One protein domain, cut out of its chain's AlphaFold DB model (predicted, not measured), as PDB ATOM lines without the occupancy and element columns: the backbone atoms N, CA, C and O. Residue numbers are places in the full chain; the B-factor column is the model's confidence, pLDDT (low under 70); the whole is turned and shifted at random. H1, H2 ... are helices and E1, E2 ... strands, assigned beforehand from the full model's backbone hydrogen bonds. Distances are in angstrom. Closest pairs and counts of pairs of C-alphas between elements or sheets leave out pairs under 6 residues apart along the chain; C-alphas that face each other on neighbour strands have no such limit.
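This is residues 11 to 123 of the 123 residues of an uncharacterized protein of Pyrinomonadaceae bacterium (UniProt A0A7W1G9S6). One antiparallel sheet of six strands has two helices, H1 and H2, packed as a hairpin over one face of its E4, E5 and E6 end, while at the other end the long E1-E2 hairpin reaches out to a loop tip near Ala 27. The printed part has 113 residues, with named elements in the order E1 E2 E3 E4 E5 E6 H1 H2, and the sheet's order is E2 E1 E3 E4 E5 E6. The class is mixed, helices and strands, in two layers, with H1 and H2 on one face of the sheet. The whole is compact, with a radius of gyration of the C-alphas of 14.9 A, yet elongated in outline, spanning 49 by 31 by 22 A.

E1 runs over residues 14 to 22, 23.6 A long, from C-alpha 14 at (-36.005, -18.038, 156.376), and bends by 50 degrees at residue 19. E2 is residues 32 to 38, 18.8 A. E3 is residues 53 to 57, 13.1 A; E4 is residues 62 to 67, 16.4 A; E5 is residues 72 to 76, 11.6 A; E6 is residues 79 to 82, 10.3 A. H1, residues 86 to 100, is 21.5 A long and begins at C-alpha 86, (-32.726, -12.092, 178.662). H2, residues 106 to 121, is 22.5 A long and ends at C-alpha 121, (-19.227, -2.610, 169.621).

E2 and E6 are the edge strands. In the hairpin of E1 and E2, N 18 and O 36 are 2.9 A apart, within hydrogen-bond range. E1 and E3 are antiparallel at 159 degrees, with N 17 and O 54 at 2.8 A. E3, E4, E5 and E6 form a meander, each strand the antiparallel neighbour of the one before: N 55 and O 64 are 2.8 A apart, N 74 and O 65 2.7 A, and N 73 and O 81 3.0 A. H1 is on the sheet at a height of 8.9 A, over E4 and E5, along the strands at 0 degrees to E4 on the local plane; its closest C-alphas to E5 are those of Phe 93 and Val 73, 6.2 A apart. H2 is on the same face at a height of 8.8 A, over E4, E5 and E6, and only just along the strands, at 27 degrees to E4 on the local plane; the closest C-alphas of H2 and E5 are those of Ala 113 and Val 75, 6.1 A apart. H1, with residues 96 to 100 alone, touches residues 109 to 116 of H2, the closest C-alphas being those of Val 100 and Val 109, 5.5 A apart. This helical hairpin has a steep tilt of 40 degrees, opposite ways. In H1 and H2 every O i to N i+4 pair is within hydrogen-bond range.

The two C-alphas farthest apart, those of Ala 27 and Gln 122, are 50.9 A apart. The sheet is twisted, its C-alphas up to 4.1 A off the best plane. The link from E2 to E3, residues 39 to 52, is long. The printed part has no cut, its mean pLDDT is 92.4, and no printed residue is under 70.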
ATOM      1  N   ALA A  11     -37.237 -13.027 154.697       84.62
ATOM      2  CA  ALA A  11     -38.317 -13.663 155.453       84.62
ATOM      3  C   ALA A  11     -38.943 -14.889 154.759       84.62
ATOM      4  O   ALA A  11     -39.280 -15.860 155.428       84.62
ATOM      5  N   ARG A  12     -39.083 -14.886 153.424       83.50
ATOM      6  CA  ARG A  12     -39.687 -16.017 152.687       83.50
ATOM      7  C   ARG A  12     -38.776 -17.233 152.612       83.50
ATOM      8  O   ARG A  12     -39.263 -18.352 152.511       83.50
ATOM      9  N   ASN A  13     -37.469 -17.002 152.643       84.44
ATOM     10  CA  ASN A  13     -36.452 -18.047 152.580       84.44
ATOM     11  C   ASN A  13     -35.803 -18.294 153.947       84.44
ATOM     12  O   ASN A  13     -34.695 -18.837 154.010       84.44
ATOM     13  N   ALA A  14     -36.464 -17.856 155.019       93.00
ATOM     14  CA  ALA A  14     -36.005 -18.038 156.376       93.00
ATOM     15  C   ALA A  14     -36.533 -19.351 156.962       93.00
ATOM     16  O   ALA A  14     -37.695 -19.722 156.767       93.00
ATOM     17  N   VAL A  15     -35.671 -20.037 157.704       96.06
ATOM     18  CA  VAL A  15     -36.037 -21.146 158.582       96.06
ATOM     19  C   VAL A  15     -35.606 -20.788 159.990       96.06
ATOM     20  O   VAL A  15     -34.424 -20.593 160.262       96.06
ATOM     21  N   TRP A  16     -36.576 -20.721 160.884       96.75
ATOM     22  CA  TRP A  16     -36.385 -20.559 162.312       96.75
ATOM     23  C   TRP A  16     -36.084 -21.911 162.938       96.75
ATOM     24  O   TRP A  16     -36.786 -22.887 162.677       96.75
ATOM     25  N   VAL A  17     -35.060 -21.961 163.778       96.94
ATOM     26  CA  VAL A  17     -34.663 -23.119 164.577       96.94
ATOM     27  C   VAL A  17     -34.630 -22.664 166.025       96.94
ATOM     28  O   VAL A  17     -33.916 -21.718 166.333       96.94
ATOM     29  N   TYR A  18     -35.413 -23.269 166.906       97.25
ATOM     30  CA  TYR A  18     -35.547 -22.769 168.273       97.25
ATOM     31  C   TYR A  18     -35.876 -23.871 169.270       97.25
ATOM     32  O   TYR A  18     -36.466 -24.890 168.909       97.25
ATOM     33  N   ASP A  19     -35.490 -23.649 170.520       95.81
ATOM     34  CA  ASP A  19     -35.733 -24.590 171.608       95.81
ATOM     35  C   ASP A  19     -37.167 -24.454 172.136       95.81
ATOM     36  O   ASP A  19     -37.676 -23.351 172.335       95.81
ATOM     37  N   VAL A  20     -37.828 -25.585 172.376       94.50
ATOM     38  CA  VAL A  20     -39.157 -25.650 172.995       94.50
ATOM     39  C   VAL A  20     -39.160 -26.636 174.154       94.50
ATOM     40  O   VAL A  20     -38.512 -27.684 174.100       94.50
ATOM     41  N   LEU A  21     -39.922 -26.318 175.201       91.69
ATOM     42  CA  LEU A  21     -40.182 -27.251 176.291       91.69
ATOM     43  C   LEU A  21     -41.318 -28.194 175.882       91.69
ATOM     44  O   LEU A  21     -42.441 -27.754 175.631       91.69
ATOM     45  N   VAL A  22     -41.041 -29.495 175.833       89.81
ATOM     46  CA  VAL A  22     -42.040 -30.508 175.488       89.81
ATOM     47  C   VAL A  22     -42.550 -31.178 176.755       89.81
ATOM     48  O   VAL A  22     -41.777 -31.583 177.630       89.81
ATOM     49  N   ALA A  23     -43.878 -31.284 176.845       85.38
ATOM     50  CA  ALA A  23     -44.540 -31.921 177.969       85.38
ATOM     51  C   ALA A  23     -44.108 -33.396 178.106       85.38
ATOM     52  O   ALA A  23     -43.913 -34.081 177.093       85.38
ATOM     53  N   PRO A  24     -43.991 -33.917 179.339       86.00
ATOM     54  CA  PRO A  24     -43.628 -35.308 179.559       86.00
ATOM     55  C   PRO A  24     -44.622 -36.267 178.899       86.00
ATOM     56  O   PRO A  24     -45.835 -36.069 178.959       86.00
ATOM     57  N   ARG A  25     -44.117 -37.360 178.316       85.00
ATOM     58  CA  ARG A  25     -44.964 -38.375 177.657       85.00
ATOM     59  C   ARG A  25     -45.838 -39.170 178.634       85.00
ATOM     60  O   ARG A  25     -46.802 -39.799 178.212       85.00
ATOM     61  N   PHE A  26     -45.488 -39.177 179.918       87.69
ATOM     62  CA  PHE A  26     -46.237 -39.820 180.995       87.69
ATOM     63  C   PHE A  26     -45.944 -39.133 182.335       87.69
ATOM     64  O   PHE A  26     -44.931 -38.449 182.493       87.69
ATOM     65  N   ALA A  27     -46.840 -39.317 183.307       87.62
ATOM     66  CA  ALA A  27     -46.721 -38.709 184.629       87.62
ATOM     67  C   ALA A  27     -45.430 -39.154 185.343       87.62
ATOM     68  O   ALA A  27     -45.129 -40.344 185.412       87.62
ATOM     69  N   GLY A  28     -44.682 -38.186 185.879       84.56
ATOM     70  CA  GLY A  28     -43.418 -38.418 186.586       84.56
ATOM     71  C   GLY A  28     -42.161 -38.405 185.707       84.56
ATOM     72  O   GLY A  28     -41.062 -38.405 186.254       84.56
ATOM     73  N   ALA A  29     -42.286 -38.351 184.375       87.25
ATOM     74  CA  ALA A  29     -41.137 -38.111 183.502       87.25
ATOM     75  C   ALA A  29     -40.721 -36.625 183.515       87.25
ATOM     76  O   ALA A  29     -41.583 -35.753 183.657       87.25
ATOM     77  N   PRO A  30     -39.420 -36.314 183.357       83.69
ATOM     78  CA  PRO A  30     -38.964 -34.937 183.222       83.69
ATOM     79  C   PRO A  30     -39.440 -34.339 181.895       83.69
ATOM     80  O   PRO A  30     -39.555 -35.040 180.885       83.69
ATOM     81  N   SER A  31     -39.679 -33.028 181.891       85.94
ATOM     82  CA  SER A  31     -39.807 -32.275 180.645       85.94
ATOM     83  C   SER A  31     -38.482 -32.318 179.894       85.94
ATOM     84  O   SER A  31     -37.410 -32.304 180.503       85.94
ATOM     85  N   ILE A  32     -38.560 -32.360 178.570       87.81
ATOM     86  CA  ILE A  32     -37.384 -32.352 177.704       87.81
ATOM     87  C   ILE A  32     -37.390 -31.095 176.846       87.81
ATOM     88  O   ILE A  32     -38.447 -30.558 176.516       87.81
ATOM     89  N   MET A  33     -36.195 -30.632 176.505       89.88
ATOM     90  CA  MET A  33     -36.008 -29.550 175.552       89.88
ATOM     91  C   MET A  33     -35.772 -30.161 174.175       89.88
ATOM     92  O   MET A  33     -34.880 -30.995 174.010       89.88
ATOM     93  N   GLU A  34     -36.586 -29.773 173.201       92.38
ATOM     94  CA  GLU A  34     -36.453 -30.216 171.815       92.38
ATOM     95  C   GLU A  34     -36.215 -29.013 170.902       92.38
ATOM     96  O   GLU A  34     -36.752 -27.930 171.129       92.38
ATOM     97  N   SER A  35     -35.425 -29.210 169.844       94.31
ATOM     98  CA  SER A  35     -35.227 -28.189 168.816       94.31
ATOM     99  C   SER A  35     -36.299 -28.322 167.737       94.31
ATOM    100  O   SER A  35     -36.469 -29.387 167.137       94.31
ATOM    101  N   LYS A  36     -37.021 -27.235 167.472       96.06
ATOM    102  CA  LYS A  36     -38.075 -27.147 166.462       96.06
ATOM    103  C   LYS A  36     -37.608 -26.316 165.271       96.06
ATOM    104  O   LYS A  36     -36.913 -25.322 165.440       96.06
ATOM    105  N   ARG A  37     -38.032 -26.707 164.063       96.56
ATOM    106  CA  ARG A  37     -37.827 -25.947 162.817       96.56
ATOM    107  C   ARG A  37     -39.165 -25.416 162.293       96.56
ATOM    108  O   ARG A  37     -40.152 -26.150 162.307       96.56
ATOM    109  N   SER A  38     -39.208 -24.163 161.842       95.00
ATOM    110  CA  SER A  38     -40.423 -23.491 161.355       95.00
ATOM    111  C   SER A  38     -40.101 -22.442 160.287       95.00
ATOM    112  O   SER A  38     -39.040 -21.828 160.327       95.00
ATOM    113  N   HIS A  39     -41.019 -22.197 159.353       92.19
ATOM    114  CA  HIS A  39     -40.960 -21.025 158.466       92.19
ATOM    115  C   HIS A  39     -41.674 -19.802 159.058       92.19
ATOM    116  O   HIS A  39     -41.503 -18.685 158.581       92.19
ATOM    117  N   GLU A  40     -42.453 -20.010 160.116       91.56
ATOM    118  CA  GLU A  40     -43.095 -18.949 160.881       91.56
ATOM    119  C   GLU A  40     -42.201 -18.544 162.051       91.56
ATOM    120  O   GLU A  40     -41.579 -19.404 162.688       91.56
ATOM    121  N   ILE A  41     -42.159 -17.239 162.332       92.44
ATOM    122  CA  ILE A  41     -41.467 -16.692 163.500       92.44
ATOM    123  C   ILE A  41     -42.053 -17.321 164.778       92.44
ATOM    124  O   ILE A  41     -43.279 -17.369 164.913       92.44
ATOM    125  N   PRO A  42     -41.224 -17.842 165.702       93.88
ATOM    126  CA  PRO A  42     -41.729 -18.348 166.968       93.88
ATOM    127  C   PRO A  42     -42.307 -17.213 167.810       93.88
ATOM    128  O   PRO A  42     -41.871 -16.065 167.719       93.88
ATOM    129  N   ASP A  43     -43.245 -17.558 168.685       93.00
ATOM    130  CA  ASP A  43     -43.642 -16.664 169.763       93.00
ATOM    131  C   ASP A  43     -42.544 -16.663 170.836       93.00
ATOM    132  O   ASP A  43     -42.380 -17.637 171.579       93.00
ATOM    133  N   PHE A  44     -41.769 -15.576 170.886       90.69
ATOM    134  CA  PHE A  44     -40.634 -15.429 171.795       90.69
ATOM    135  C   PHE A  44     -41.051 -15.490 173.268       90.69
ATOM    136  O   PHE A  44     -40.256 -15.953 174.086       90.69
ATOM    137  N   ASP A  45     -42.281 -15.106 173.614       87.75
ATOM    138  CA  ASP A  45     -42.764 -15.132 175.000       87.75
ATOM    139  C   ASP A  45     -43.046 -16.559 175.493       87.75
ATOM    140  O   ASP A  45     -43.098 -16.811 176.696       87.75
ATOM    141  N   THR A  46     -43.169 -17.515 174.569       89.06
ATOM    142  CA  THR A  46     -43.397 -18.936 174.878       89.06
ATOM    143  C   THR A  46     -42.116 -19.767 174.921       89.06
ATOM    144  O   THR A  46     -42.157 -20.945 175.287       89.06
ATOM    145  N   LEU A  47     -40.975 -19.178 174.544       92.62
ATOM    146  CA  LEU A  47     -39.688 -19.866 174.559       92.62
ATOM    147  C   LEU A  47     -39.206 -20.088 176.000       92.62
ATOM    148  O   LEU A  47     -39.353 -19.187 176.834       92.62
ATOM    149  N   PRO A  48     -38.589 -21.249 176.289       93.38
ATOM    150  CA  PRO A  48     -38.010 -21.510 177.600       93.38
ATOM    151  C   PRO A  48     -36.936 -20.469 177.949       93.38
ATOM    152  O   PRO A  48     -36.276 -19.917 177.063       93.38
ATOM    153  N   GLU A  49     -36.752 -20.222 179.245       91.56
ATOM    154  CA  GLU A  49     -35.657 -19.390 179.758       91.56
ATOM    155  C   GLU A  49     -34.311 -19.919 179.245       91.56
ATOM    156  O   GLU A  49     -34.073 -21.130 179.228       91.56
ATOM    157  N   GLY A  50     -33.452 -19.018 178.765       93.38
ATOM    158  CA  GLY A  50     -32.175 -19.387 178.150       93.38
ATOM    159  C   GLY A  50     -32.264 -20.117 176.797       93.38
ATOM    160  O   GLY A  50     -31.227 -20.492 176.249       93.38
ATOM    161  N   GLY A  51     -33.460 -20.303 176.227       94.12
ATOM    162  CA  GLY A  51     -33.658 -21.011 174.960       94.12
ATOM    163  C   GLY A  51     -32.917 -20.372 173.782       94.12
ATOM    164  O   GLY A  51     -32.863 -19.147 173.645       94.12
ATOM    165  N   ASN A  52     -32.346 -21.199 172.904       96.25
ATOM    166  CA  ASN A  52     -31.678 -20.724 171.697       96.25
ATOM    167  C   ASN A  52     -32.684 -20.444 170.579       96.25
ATOM    168  O   ASN A  52     -33.688 -21.142 170.426       96.25
ATOM    169  N   VAL A  53     -32.345 -19.473 169.730       97.38
ATOM    170  CA  VAL A  53     -33.024 -19.233 168.452       97.38
ATOM    171  C   VAL A  53     -31.973 -19.036 167.370       97.38
ATOM    172  O   VAL A  53     -30.999 -18.322 167.561       97.38
ATOM    173  N   ALA A  54     -32.163 -19.627 166.205       96.69
ATOM    174  CA  ALA A  54     -31.410 -19.323 165.003       96.69
ATOM    175  C   ALA A  54     -32.376 -19.084 163.846       96.69
ATOM    176  O   ALA A  54     -33.430 -19.710 163.767       96.69
ATOM    177  N   VAL A  55     -32.009 -18.186 162.939       95.81
ATOM    178  CA  VAL A  55     -32.712 -17.996 161.673       95.81
ATOM    179  C   VAL A  55     -31.727 -18.198 160.531       95.81
ATOM    180  O   VAL A  55     -30.746 -17.468 160.374       95.81
ATOM    181  N   GLU A  56     -31.966 -19.255 159.763       95.06
ATOM    182  CA  GLU A  56     -31.224 -19.613 158.561       95.06
ATOM    183  C   GLU A  56     -31.876 -18.908 157.370       95.06
ATOM    184  O   GLU A  56     -33.044 -19.140 157.080       95.06
ATOM    185  N   VAL A  57     -31.134 -18.054 156.672       91.81
ATOM    186  CA  VAL A  57     -31.646 -17.194 155.596       91.81
ATOM    187  C   VAL A  57     -31.088 -17.678 154.257       91.81
ATOM    188  O   VAL A  57     -29.900 -17.996 154.157       91.81
ATOM    189  N   TYR A  58     -31.940 -17.754 153.228       88.31
ATOM    190  CA  TYR A  58     -31.597 -18.275 151.892       88.31
ATOM    191  C   TYR A  58     -30.997 -19.684 151.935       88.31
ATOM    192  O   TYR A  58     -29.914 -19.930 151.408       88.31
ATOM    193  N   GLY A  59     -31.686 -20.615 152.602       84.56
ATOM    194  CA  GLY A  59     -31.235 -22.009 152.679       84.56
ATOM    195  C   GLY A  59     -29.903 -22.180 153.417       84.56
ATOM    196  O   GLY A  59     -29.108 -23.044 153.054       84.56
ATOM    197  N   GLY A  60     -29.641 -21.336 154.421       86.75
ATOM    198  CA  GLY A  60     -28.438 -21.410 155.254       86.75
ATOM    199  C   GLY A  60     -27.222 -20.658 154.706       86.75
ATOM    200  O   GLY A  60     -26.151 -20.739 155.302       86.75
ATOM    201  N   ALA A  61     -27.363 -19.892 153.617       88.94
ATOM    202  CA  ALA A  61     -26.289 -19.024 153.122       88.94
ATOM    203  C   ALA A  61     -25.866 -17.966 154.157       88.94
ATOM    204  O   ALA A  61     -24.720 -17.516 154.165       88.94
ATOM    205  N   PHE A  62     -26.790 -17.579 155.038       91.00
ATOM    206  CA  PHE A  62     -26.513 -16.727 156.183       91.00
ATOM    207  C   PHE A  62     -27.295 -17.200 157.414       91.00
ATOM    208  O   PHE A  62     -28.368 -17.793 157.287       91.00
ATOM    209  N   THR A  63     -26.769 -16.962 158.616       94.25
ATOM    210  CA  THR A  63     -27.419 -17.377 159.867       94.25
ATOM    211  C   THR A  63     -27.238 -16.321 160.941       94.25
ATOM    212  O   THR A  63     -26.110 -15.953 161.264       94.25
ATOM    213  N   LEU A  64     -28.350 -15.886 161.528       95.88
ATOM    214  CA  LEU A  64     -28.360 -15.126 162.775       95.88
ATOM    215  C   LEU A  64     -28.722 -16.069 163.916       95.88
ATOM    216  O   LEU A  64     -29.578 -16.936 163.741       95.88
ATOM    217  N   ARG A  65     -28.102 -15.905 165.083       97.06
ATOM    218  CA  ARG A  65     -28.389 -16.749 166.247       97.06
ATOM    219  C   ARG A  65     -28.477 -15.937 167.534       97.06
ATOM    220  O   ARG A  65     -27.594 -15.145 167.823       97.06
ATOM    221  N   LEU A  66     -29.511 -16.186 168.321       97.12
ATOM    222  CA  LEU A  66     -29.616 -15.855 169.732       97.12
ATOM    223  C   LEU A  66     -29.197 -17.080 170.555       97.12
ATOM    224  O   LEU A  66     -29.728 -18.177 170.390       97.12
ATOM    225  N   ASP A  67     -28.222 -16.873 171.426       96.31
ATOM    226  CA  ASP A  67     -27.839 -17.779 172.502       96.31
ATOM    227  C   ASP A  67     -28.436 -17.212 173.791       96.31
ATOM    228  O   ASP A  67     -27.947 -16.207 174.324       96.31
ATOM    229  N   GLY A  68     -29.563 -17.788 174.213       93.50
ATOM    230  CA  GLY A  68     -30.324 -17.301 175.358       93.50
ATOM    231  C   GLY A  68     -29.555 -17.477 176.663       93.50
ATOM    232  O   GLY A  68     -29.493 -16.546 177.463       93.50
ATOM    233  N   GLU A  69     -28.900 -18.625 176.842       93.88
ATOM    234  CA  GLU A  69     -28.129 -18.969 178.040       93.88
ATOM    235  C   GLU A  69     -26.998 -17.963 178.292       93.88
ATOM    236  O   GLU A  69     -26.862 -17.401 179.385       93.88
ATOM    237  N   LEU A  70     -26.210 -17.667 177.254       95.62
ATOM    238  CA  LEU A  70     -25.104 -16.716 177.352       95.62
ATOM    239  C   LEU A  70     -25.527 -15.266 177.102       95.62
ATOM    240  O   LEU A  70     -24.679 -14.374 177.207       95.62
ATOM    241  N   ARG A  71     -26.807 -15.020 176.786       96.94
ATOM    242  CA  ARG A  71     -27.367 -13.710 176.420       96.94
ATOM    243  C   ARG A  71     -26.569 -13.039 175.303       96.94
ATOM    244  O   ARG A  71     -26.123 -11.898 175.431       96.94
ATOM    245  N   ARG A  72     -26.359 -13.766 174.201       97.31
ATOM    246  CA  ARG A  72     -25.580 -13.300 173.044       97.31
ATOM    247  C   ARG A  72     -26.376 -13.333 171.752       97.31
ATOM    248  O   ARG A  72     -27.089 -14.292 171.481       97.31
ATOM    249  N   VAL A  73     -26.166 -12.327 170.908       97.31
ATOM    250  CA  VAL A  73     -26.592 -12.353 169.503       97.31
ATOM    251  C   VAL A  73     -25.371 -12.526 168.617       97.31
ATOM    252  O   VAL A  73     -24.478 -11.682 168.616       97.31
ATOM    253  N   TYR A  74     -25.350 -13.613 167.858       96.88
ATOM    254  CA  TYR A  74     -24.358 -13.955 166.856       96.88
ATOM    255  C   TYR A  74     -24.840 -13.528 165.470       96.88
ATOM    256  O   TYR A  74     -25.907 -13.938 165.008       96.88
ATOM    257  N   VAL A  75     -24.006 -12.749 164.787       91.62
ATOM    258  CA  VAL A  75     -24.194 -12.370 163.375       91.62
ATOM    259  C   VAL A  75     -23.395 -13.291 162.449       91.62
ATOM    260  O   VAL A  75     -23.748 -13.511 161.294       91.62
ATOM    261  N   ARG A  76     -22.294 -13.844 162.965       82.81
ATOM    262  CA  ARG A  76     -21.437 -14.840 162.313       82.81
ATOM    263  C   ARG A  76     -21.020 -15.872 163.349       82.81
ATOM    264  O   ARG A  76     -21.164 -15.647 164.547       82.81
ATOM    265  N   ARG A  77     -20.423 -16.976 162.895       78.19
ATOM    266  CA  ARG A  77     -20.063 -18.130 163.739       78.19
ATOM    267  C   ARG A  77     -19.348 -17.774 165.053       78.19
ATOM    268  O   ARG A  77     -19.582 -18.447 166.049       78.19
ATOM    269  N   PHE A  78     -18.502 -16.744 165.060       85.88
ATOM    270  CA  PHE A  78     -17.720 -16.349 166.237       85.88
ATOM    271  C   PHE A  78     -17.841 -14.862 166.594       85.88
ATOM    272  O   PHE A  78     -17.148 -14.396 167.492       85.88
ATOM    273  N   GLU A  79     -18.711 -14.114 165.913       94.12
ATOM    274  CA  GLU A  79     -18.878 -12.680 166.150       94.12
ATOM    275  C   GLU A  79     -20.225 -12.411 166.815       94.12
ATOM    276  O   GLU A  79     -21.272 -12.699 166.223       94.12
ATOM    277  N   TYR A  80     -20.182 -11.872 168.035       95.69
ATOM    278  CA  TYR A  80     -21.361 -11.666 168.865       95.69
ATOM    279  C   TYR A  80     -21.334 -10.359 169.657       95.69
ATOM    280  O   TYR A  80     -20.278  -9.753 169.857       95.69
ATOM    281  N   VAL A  81     -22.512  -9.980 170.151       96.62
ATOM    282  CA  VAL A  81     -22.723  -8.957 171.186       96.62
ATOM    283  C   VAL A  81     -23.355  -9.633 172.393       96.62
ATOM    284  O   VAL A  81     -24.246 -10.466 172.226       96.62
ATOM    285  N   SER A  82     -22.879  -9.296 173.592       96.25
ATOM    286  CA  SER A  82     -23.441  -9.769 174.862       96.25
ATOM    287  C   SER A  82     -24.393  -8.735 175.448       96.25
ATOM    288  O   SER A  82     -24.140  -7.536 175.349       96.25
ATOM    289  N   PHE A  83     -25.427  -9.206 176.135       96.00
ATOM    290  CA  PHE A  83     -26.425  -8.373 176.801       96.00
ATOM    291  C   PHE A  83     -26.537  -8.737 178.285       96.00
ATOM    292  O   PHE A  83     -26.123  -9.812 178.724       96.00
ATOM    293  N   THR A  84     -27.083  -7.821 179.083       94.75
ATOM    294  CA  THR A  84     -27.175  -7.964 180.543       94.75
ATOM    295  C   THR A  84     -28.399  -8.764 180.979       94.75
ATOM    296  O   THR A  84     -28.320  -9.482 181.979       94.75
ATOM    297  N   SER A  85     -29.503  -8.706 180.232       95.12
ATOM    298  CA  SER A  85     -30.742  -9.422 180.541       95.12
ATOM    299  C   SER A  85     -31.252 -10.258 179.367       95.12
ATOM    300  O   SER A  85     -30.909 -10.018 178.207       95.12
ATOM    301  N   GLU A  86     -32.081 -11.257 179.678       93.75
ATOM    302  CA  GLU A  86     -32.726 -12.092 178.662       93.75
ATOM    303  C   GLU A  86     -33.697 -11.290 177.786       93.75
ATOM    304  O   GLU A  86     -33.779 -11.490 176.575       93.75
ATOM    305  N   ARG A  87     -34.394 -10.321 178.383       94.38
ATOM    306  CA  ARG A  87     -35.259  -9.413 177.635       94.38
ATOM    307  C   ARG A  87     -34.457  -8.596 176.625       94.38
ATOM    308  O   ARG A  87     -34.826  -8.563 175.458       94.38
ATOM    309  N   ASP A  88     -33.337  -8.011 177.049       95.25
ATOM    310  CA  ASP A  88     -32.520  -7.165 176.174       95.25
ATOM    311  C   ASP A  88     -31.941  -7.955 174.992       95.25
ATOM    312  O   ASP A  88     -31.944  -7.453 173.871       95.25
ATOM    313  N   VAL A  89     -31.476  -9.197 175.206       96.00
ATOM    314  CA  VAL A  89     -30.966 -10.030 174.099       96.00
ATOM    315  C   VAL A  89     -32.080 -10.408 173.119       96.00
ATOM    316  O   VAL A  89     -31.853 -10.372 171.909       96.00
ATOM    317  N   ARG A  90     -33.289 -10.728 173.608       95.56
ATOM    318  CA  ARG A  90     -34.450 -11.049 172.759       95.56
ATOM    319  C   ARG A  90     -34.890  -9.825 171.952       95.56
ATOM    320  O   ARG A  90     -35.015  -9.923 170.732       95.56
ATOM    321  N   ASP A  91     -35.028  -8.671 172.601       95.50
ATOM    322  CA  ASP A  91     -35.393  -7.404 171.957       95.50
ATOM    323  C   ASP A  91     -34.346  -6.994 170.906       95.50
ATOM    324  O   ASP A  91     -34.687  -6.603 169.785       95.50
ATOM    325  N   ALA A  92     -33.056  -7.141 171.223       96.25
ATOM    326  CA  ALA A  92     -31.964  -6.846 170.302       96.25
ATOM    327  C   ALA A  92     -31.941  -7.794 169.094       96.25
ATOM    328  O   ALA A  92     -31.753  -7.338 167.963       96.25
ATOM    329  N   PHE A  93     -32.166  -9.093 169.309       97.31
ATOM    330  CA  PHE A  93     -32.251 -10.080 168.234       97.31
ATOM    331  C   PHE A  93     -33.443  -9.815 167.309       97.31
ATOM    332  O   PHE A  93     -33.288  -9.826 166.088       97.31
ATOM    333  N   LEU A  94     -34.618  -9.528 167.873       95.62
ATOM    334  CA  LEU A  94     -35.809  -9.182 167.100       95.62
ATOM    335  C   LEU A  94     -35.611  -7.888 166.310       95.62
ATOM    336  O   LEU A  94     -35.982  -7.829 165.141       95.62
ATOM    337  N   THR A  95     -34.977  -6.880 166.913       96.00
ATOM    338  CA  THR A  95     -34.617  -5.636 166.220       96.00
ATOM    339  C   THR A  95     -33.712  -5.923 165.024       96.00
ATOM    340  O   THR A  95     -34.008  -5.482 163.915       96.00
ATOM    341  N   LEU A  96     -32.657  -6.723 165.214       96.31
ATOM    342  CA  LEU A  96     -31.775  -7.141 164.125       96.31
ATOM    343  C   LEU A  96     -32.539  -7.901 163.031       96.31
ATOM    344  O   LEU A  96     -32.345  -7.624 161.850       96.31
ATOM    345  N   TRP A  97     -33.425  -8.830 163.403       95.31
ATOM    346  CA  TRP A  97     -34.251  -9.543 162.430       95.31
ATOM    347  C   TRP A  97     -35.104  -8.575 161.600       95.31
ATOM    348  O   TRP A  97     -35.098  -8.666 160.376       95.31
ATOM    349  N   ARG A  98     -35.769  -7.599 162.233       93.56
ATOM    350  CA  ARG A  98     -36.567  -6.577 161.529       93.56
ATOM    351  C   ARG A  98     -35.744  -5.732 160.560       93.56
ATOM    352  O   ARG A  98     -36.254  -5.367 159.506       93.56
ATOM    353  N   GLU A  99     -34.481  -5.450 160.874       94.44
ATOM    354  CA  GLU A  99     -33.588  -4.731 159.957       94.44
ATOM    355  C   GLU A  99     -33.263  -5.536 158.688       94.44
ATOM    356  O   GLU A  99     -33.029  -4.945 157.634       94.44
ATOM    357  N   VAL A 100     -33.247  -6.873 158.768       93.62
ATOM    358  CA  VAL A 100     -32.823  -7.727 157.647       93.62
ATOM    359  C   VAL A 100     -33.953  -8.474 156.945       93.62
ATOM    360  O   VAL A 100     -33.760  -8.941 155.824       93.62
ATOM    361  N   GLU A 101     -35.131  -8.595 157.563       91.50
ATOM    362  CA  GLU A 101     -36.208  -9.466 157.074       91.50
ATOM    363  C   GLU A 101     -36.739  -9.062 155.697       91.50
ATOM    364  O   GLU A 101     -37.196  -9.928 154.955       91.50
ATOM    365  N   ALA A 102     -36.652  -7.775 155.350       89.50
ATOM    366  CA  ALA A 102     -37.116  -7.214 154.084       89.50
ATOM    367  C   ALA A 102     -36.052  -7.228 152.968       89.50
ATOM    368  O   ALA A 102     -36.359  -6.853 151.838       89.50
ATOM    369  N   LEU A 103     -34.814  -7.640 153.261       91.56
ATOM    370  CA  LEU A 103     -33.703  -7.594 152.306       91.56
ATOM    371  C   LEU A 103     -33.785  -8.722 151.274       91.56
ATOM    372  O   LEU A 103     -34.241  -9.828 151.579       91.56
ATOM    373  N   GLU A 104     -33.293  -8.453 150.064       88.69
ATOM    374  CA  GLU A 104     -33.492  -9.324 148.896       88.69
ATOM    375  C   GLU A 104     -32.343 -10.308 148.624       88.69
ATOM    376  O   GLU A 104     -32.439 -11.175 147.749       88.69
ATOM    377  N   SER A 105     -31.239 -10.212 149.373       88.75
ATOM    378  CA  SER A 105     -30.093 -11.104 149.193       88.75
ATOM    379  C   SER A 105     -29.343 -11.420 150.487       88.75
ATOM    380  O   SER A 105     -29.263 -10.611 151.411       88.75
ATOM    381  N   ALA A 106     -28.712 -12.598 150.539       89.12
ATOM    382  CA  ALA A 106     -27.868 -13.003 151.666       89.12
ATOM    383  C   ALA A 106     -26.668 -12.059 151.879       89.12
ATOM    384  O   ALA A 106     -26.244 -11.840 153.012       89.12
ATOM    385  N   ALA A 107     -26.133 -11.480 150.798       91.38
ATOM    386  CA  ALA A 107     -25.033 -10.522 150.870       91.38
ATOM    387  C   ALA A 107     -25.460  -9.216 151.560       91.38
ATOM    388  O   ALA A 107     -24.735  -8.707 152.414       91.38
ATOM    389  N   GLU A 108     -26.652  -8.699 151.242       93.62
ATOM    390  CA  GLU A 108     -27.210  -7.525 151.918       93.62
ATOM    391  C   GLU A 108     -27.517  -7.806 153.384       93.62
ATOM    392  O   GLU A 108     -27.155  -6.996 154.236       93.62
ATOM    393  N   VAL A 109     -28.106  -8.970 153.686       93.62
ATOM    394  CA  VAL A 109     -28.329  -9.420 155.068       93.62
ATOM    395  C   VAL A 109     -27.010  -9.435 155.841       93.62
ATOM    396  O   VAL A 109     -26.923  -8.854 156.920       93.62
ATOM    397  N   GLY A 110     -25.956 -10.028 155.273       94.06
ATOM    398  CA  GLY A 110     -24.640 -10.084 155.907       94.06
ATOM    399  C   GLY A 110     -23.992  -8.714 156.112       94.06
ATOM    400  O   GLY A 110     -23.325  -8.506 157.128       94.06
ATOM    401  N   ARG A 111     -24.204  -7.771 155.186       95.81
ATOM    402  CA  ARG A 111     -23.742  -6.384 155.322       95.81
ATOM    403  C   ARG A 111     -24.483  -5.662 156.447       95.81
ATOM    404  O   ARG A 111     -23.829  -5.156 157.351       95.81
ATOM    405  N   VAL A 112     -25.818  -5.646 156.420       96.56
ATOM    406  CA  VAL A 112     -26.647  -4.936 157.414       96.56
ATOM    407  C   VAL A 112     -26.440  -5.509 158.812       96.56
ATOM    408  O   VAL A 112     -26.238  -4.756 159.763       96.56
ATOM    409  N   ALA A 113     -26.396  -6.835 158.946       95.81
ATOM    410  CA  ALA A 113     -26.131  -7.465 160.231       95.81
ATOM    411  C   ALA A 113     -24.702  -7.183 160.734       95.81
ATOM    412  O   ALA A 113     -24.490  -6.993 161.932       95.81
ATOM    413  N   GLY A 114     -23.716  -7.110 159.832       95.56
ATOM    414  CA  GLY A 114     -22.355  -6.687 160.170       95.56
ATOM    415  C   GLY A 114     -22.290  -5.232 160.639       95.56
ATOM    416  O   GLY A 114     -21.653  -4.936 161.644       95.56
ATOM    417  N   GLU A 115     -22.997  -4.321 159.972       96.19
ATOM    418  CA  GLU A 115     -23.107  -2.922 160.403       96.19
ATOM    419  C   GLU A 115     -23.782  -2.805 161.772       96.19
ATOM    420  O   GLU A 115     -23.331  -2.038 162.619       96.19
ATOM    421  N   TRP A 116     -24.835  -3.590 162.018       96.38
ATOM    422  CA  TRP A 116     -25.483  -3.673 163.324       96.38
ATOM    423  C   TRP A 116     -24.501  -4.095 164.421       96.38
ATOM    424  O   TRP A 116     -24.449  -3.458 165.473       96.38
ATOM    425  N   LEU A 117     -23.678  -5.114 164.157       95.19
ATOM    426  CA  LEU A 117     -22.656  -5.591 165.088       95.19
ATOM    427  C   LEU A 117     -21.654  -4.485 165.449       95.19
ATOM    428  O   LEU A 117     -21.369  -4.264 166.626       95.19
ATOM    429  N   GLU A 118     -21.152  -3.760 164.449       94.81
ATOM    430  CA  GLU A 118     -20.198  -2.667 164.657       94.81
ATOM    431  C   GLU A 118     -20.808  -1.506 165.453       94.81
ATOM    432  O   GLU A 118     -20.156  -0.970 166.351       94.81
ATOM    433  N   ARG A 119     -22.083  -1.161 165.215       94.75
ATOM    434  CA  ARG A 119     -22.792  -0.137 166.008       94.75
ATOM    435  C   ARG A 119     -22.870  -0.496 167.491       94.75
ATOM    436  O   ARG A 119     -22.831   0.398 168.330       94.75
ATOM    437  N   TRP A 120     -23.002  -1.779 167.820       91.38
ATOM    438  CA  TRP A 120     -23.042  -2.243 169.208       91.38
ATOM    439  C   TRP A 120     -21.666  -2.324 169.860       91.38
ATOM    440  O   TRP A 120     -21.565  -2.062 171.049       91.38
ATOM    441  N   ARG A 121     -20.607  -2.628 169.103       86.12
ATOM    442  CA  ARG A 121     -19.227  -2.610 169.621       86.12
ATOM    443  C   ARG A 121     -18.746  -1.211 170.018       86.12
ATOM    444  O   ARG A 121     -17.799  -1.093 170.787       86.12
ATOM    445  N   GLN A 122     -19.356  -0.170 169.457       86.44
ATOM    446  CA  GLN A 122     -19.005   1.232 169.711       86.44
ATOM    447  C   GLN A 122     -19.796   1.868 170.866       86.44
ATOM    448  O   GLN A 122     -19.510   3.011 171.223       86.44
ATOM    449  N   LYS A 123     -20.798   1.167 171.408       80.19
ATOM    450  CA  LYS A 123     -21.583   1.592 172.573       80.19
ATOM    451  C   LYS A 123     -20.980   1.039 173.856       80.19
ATOM    452  O   LYS A 123     -21.038   1.779 174.861       80.19
TER     453      LYS A 123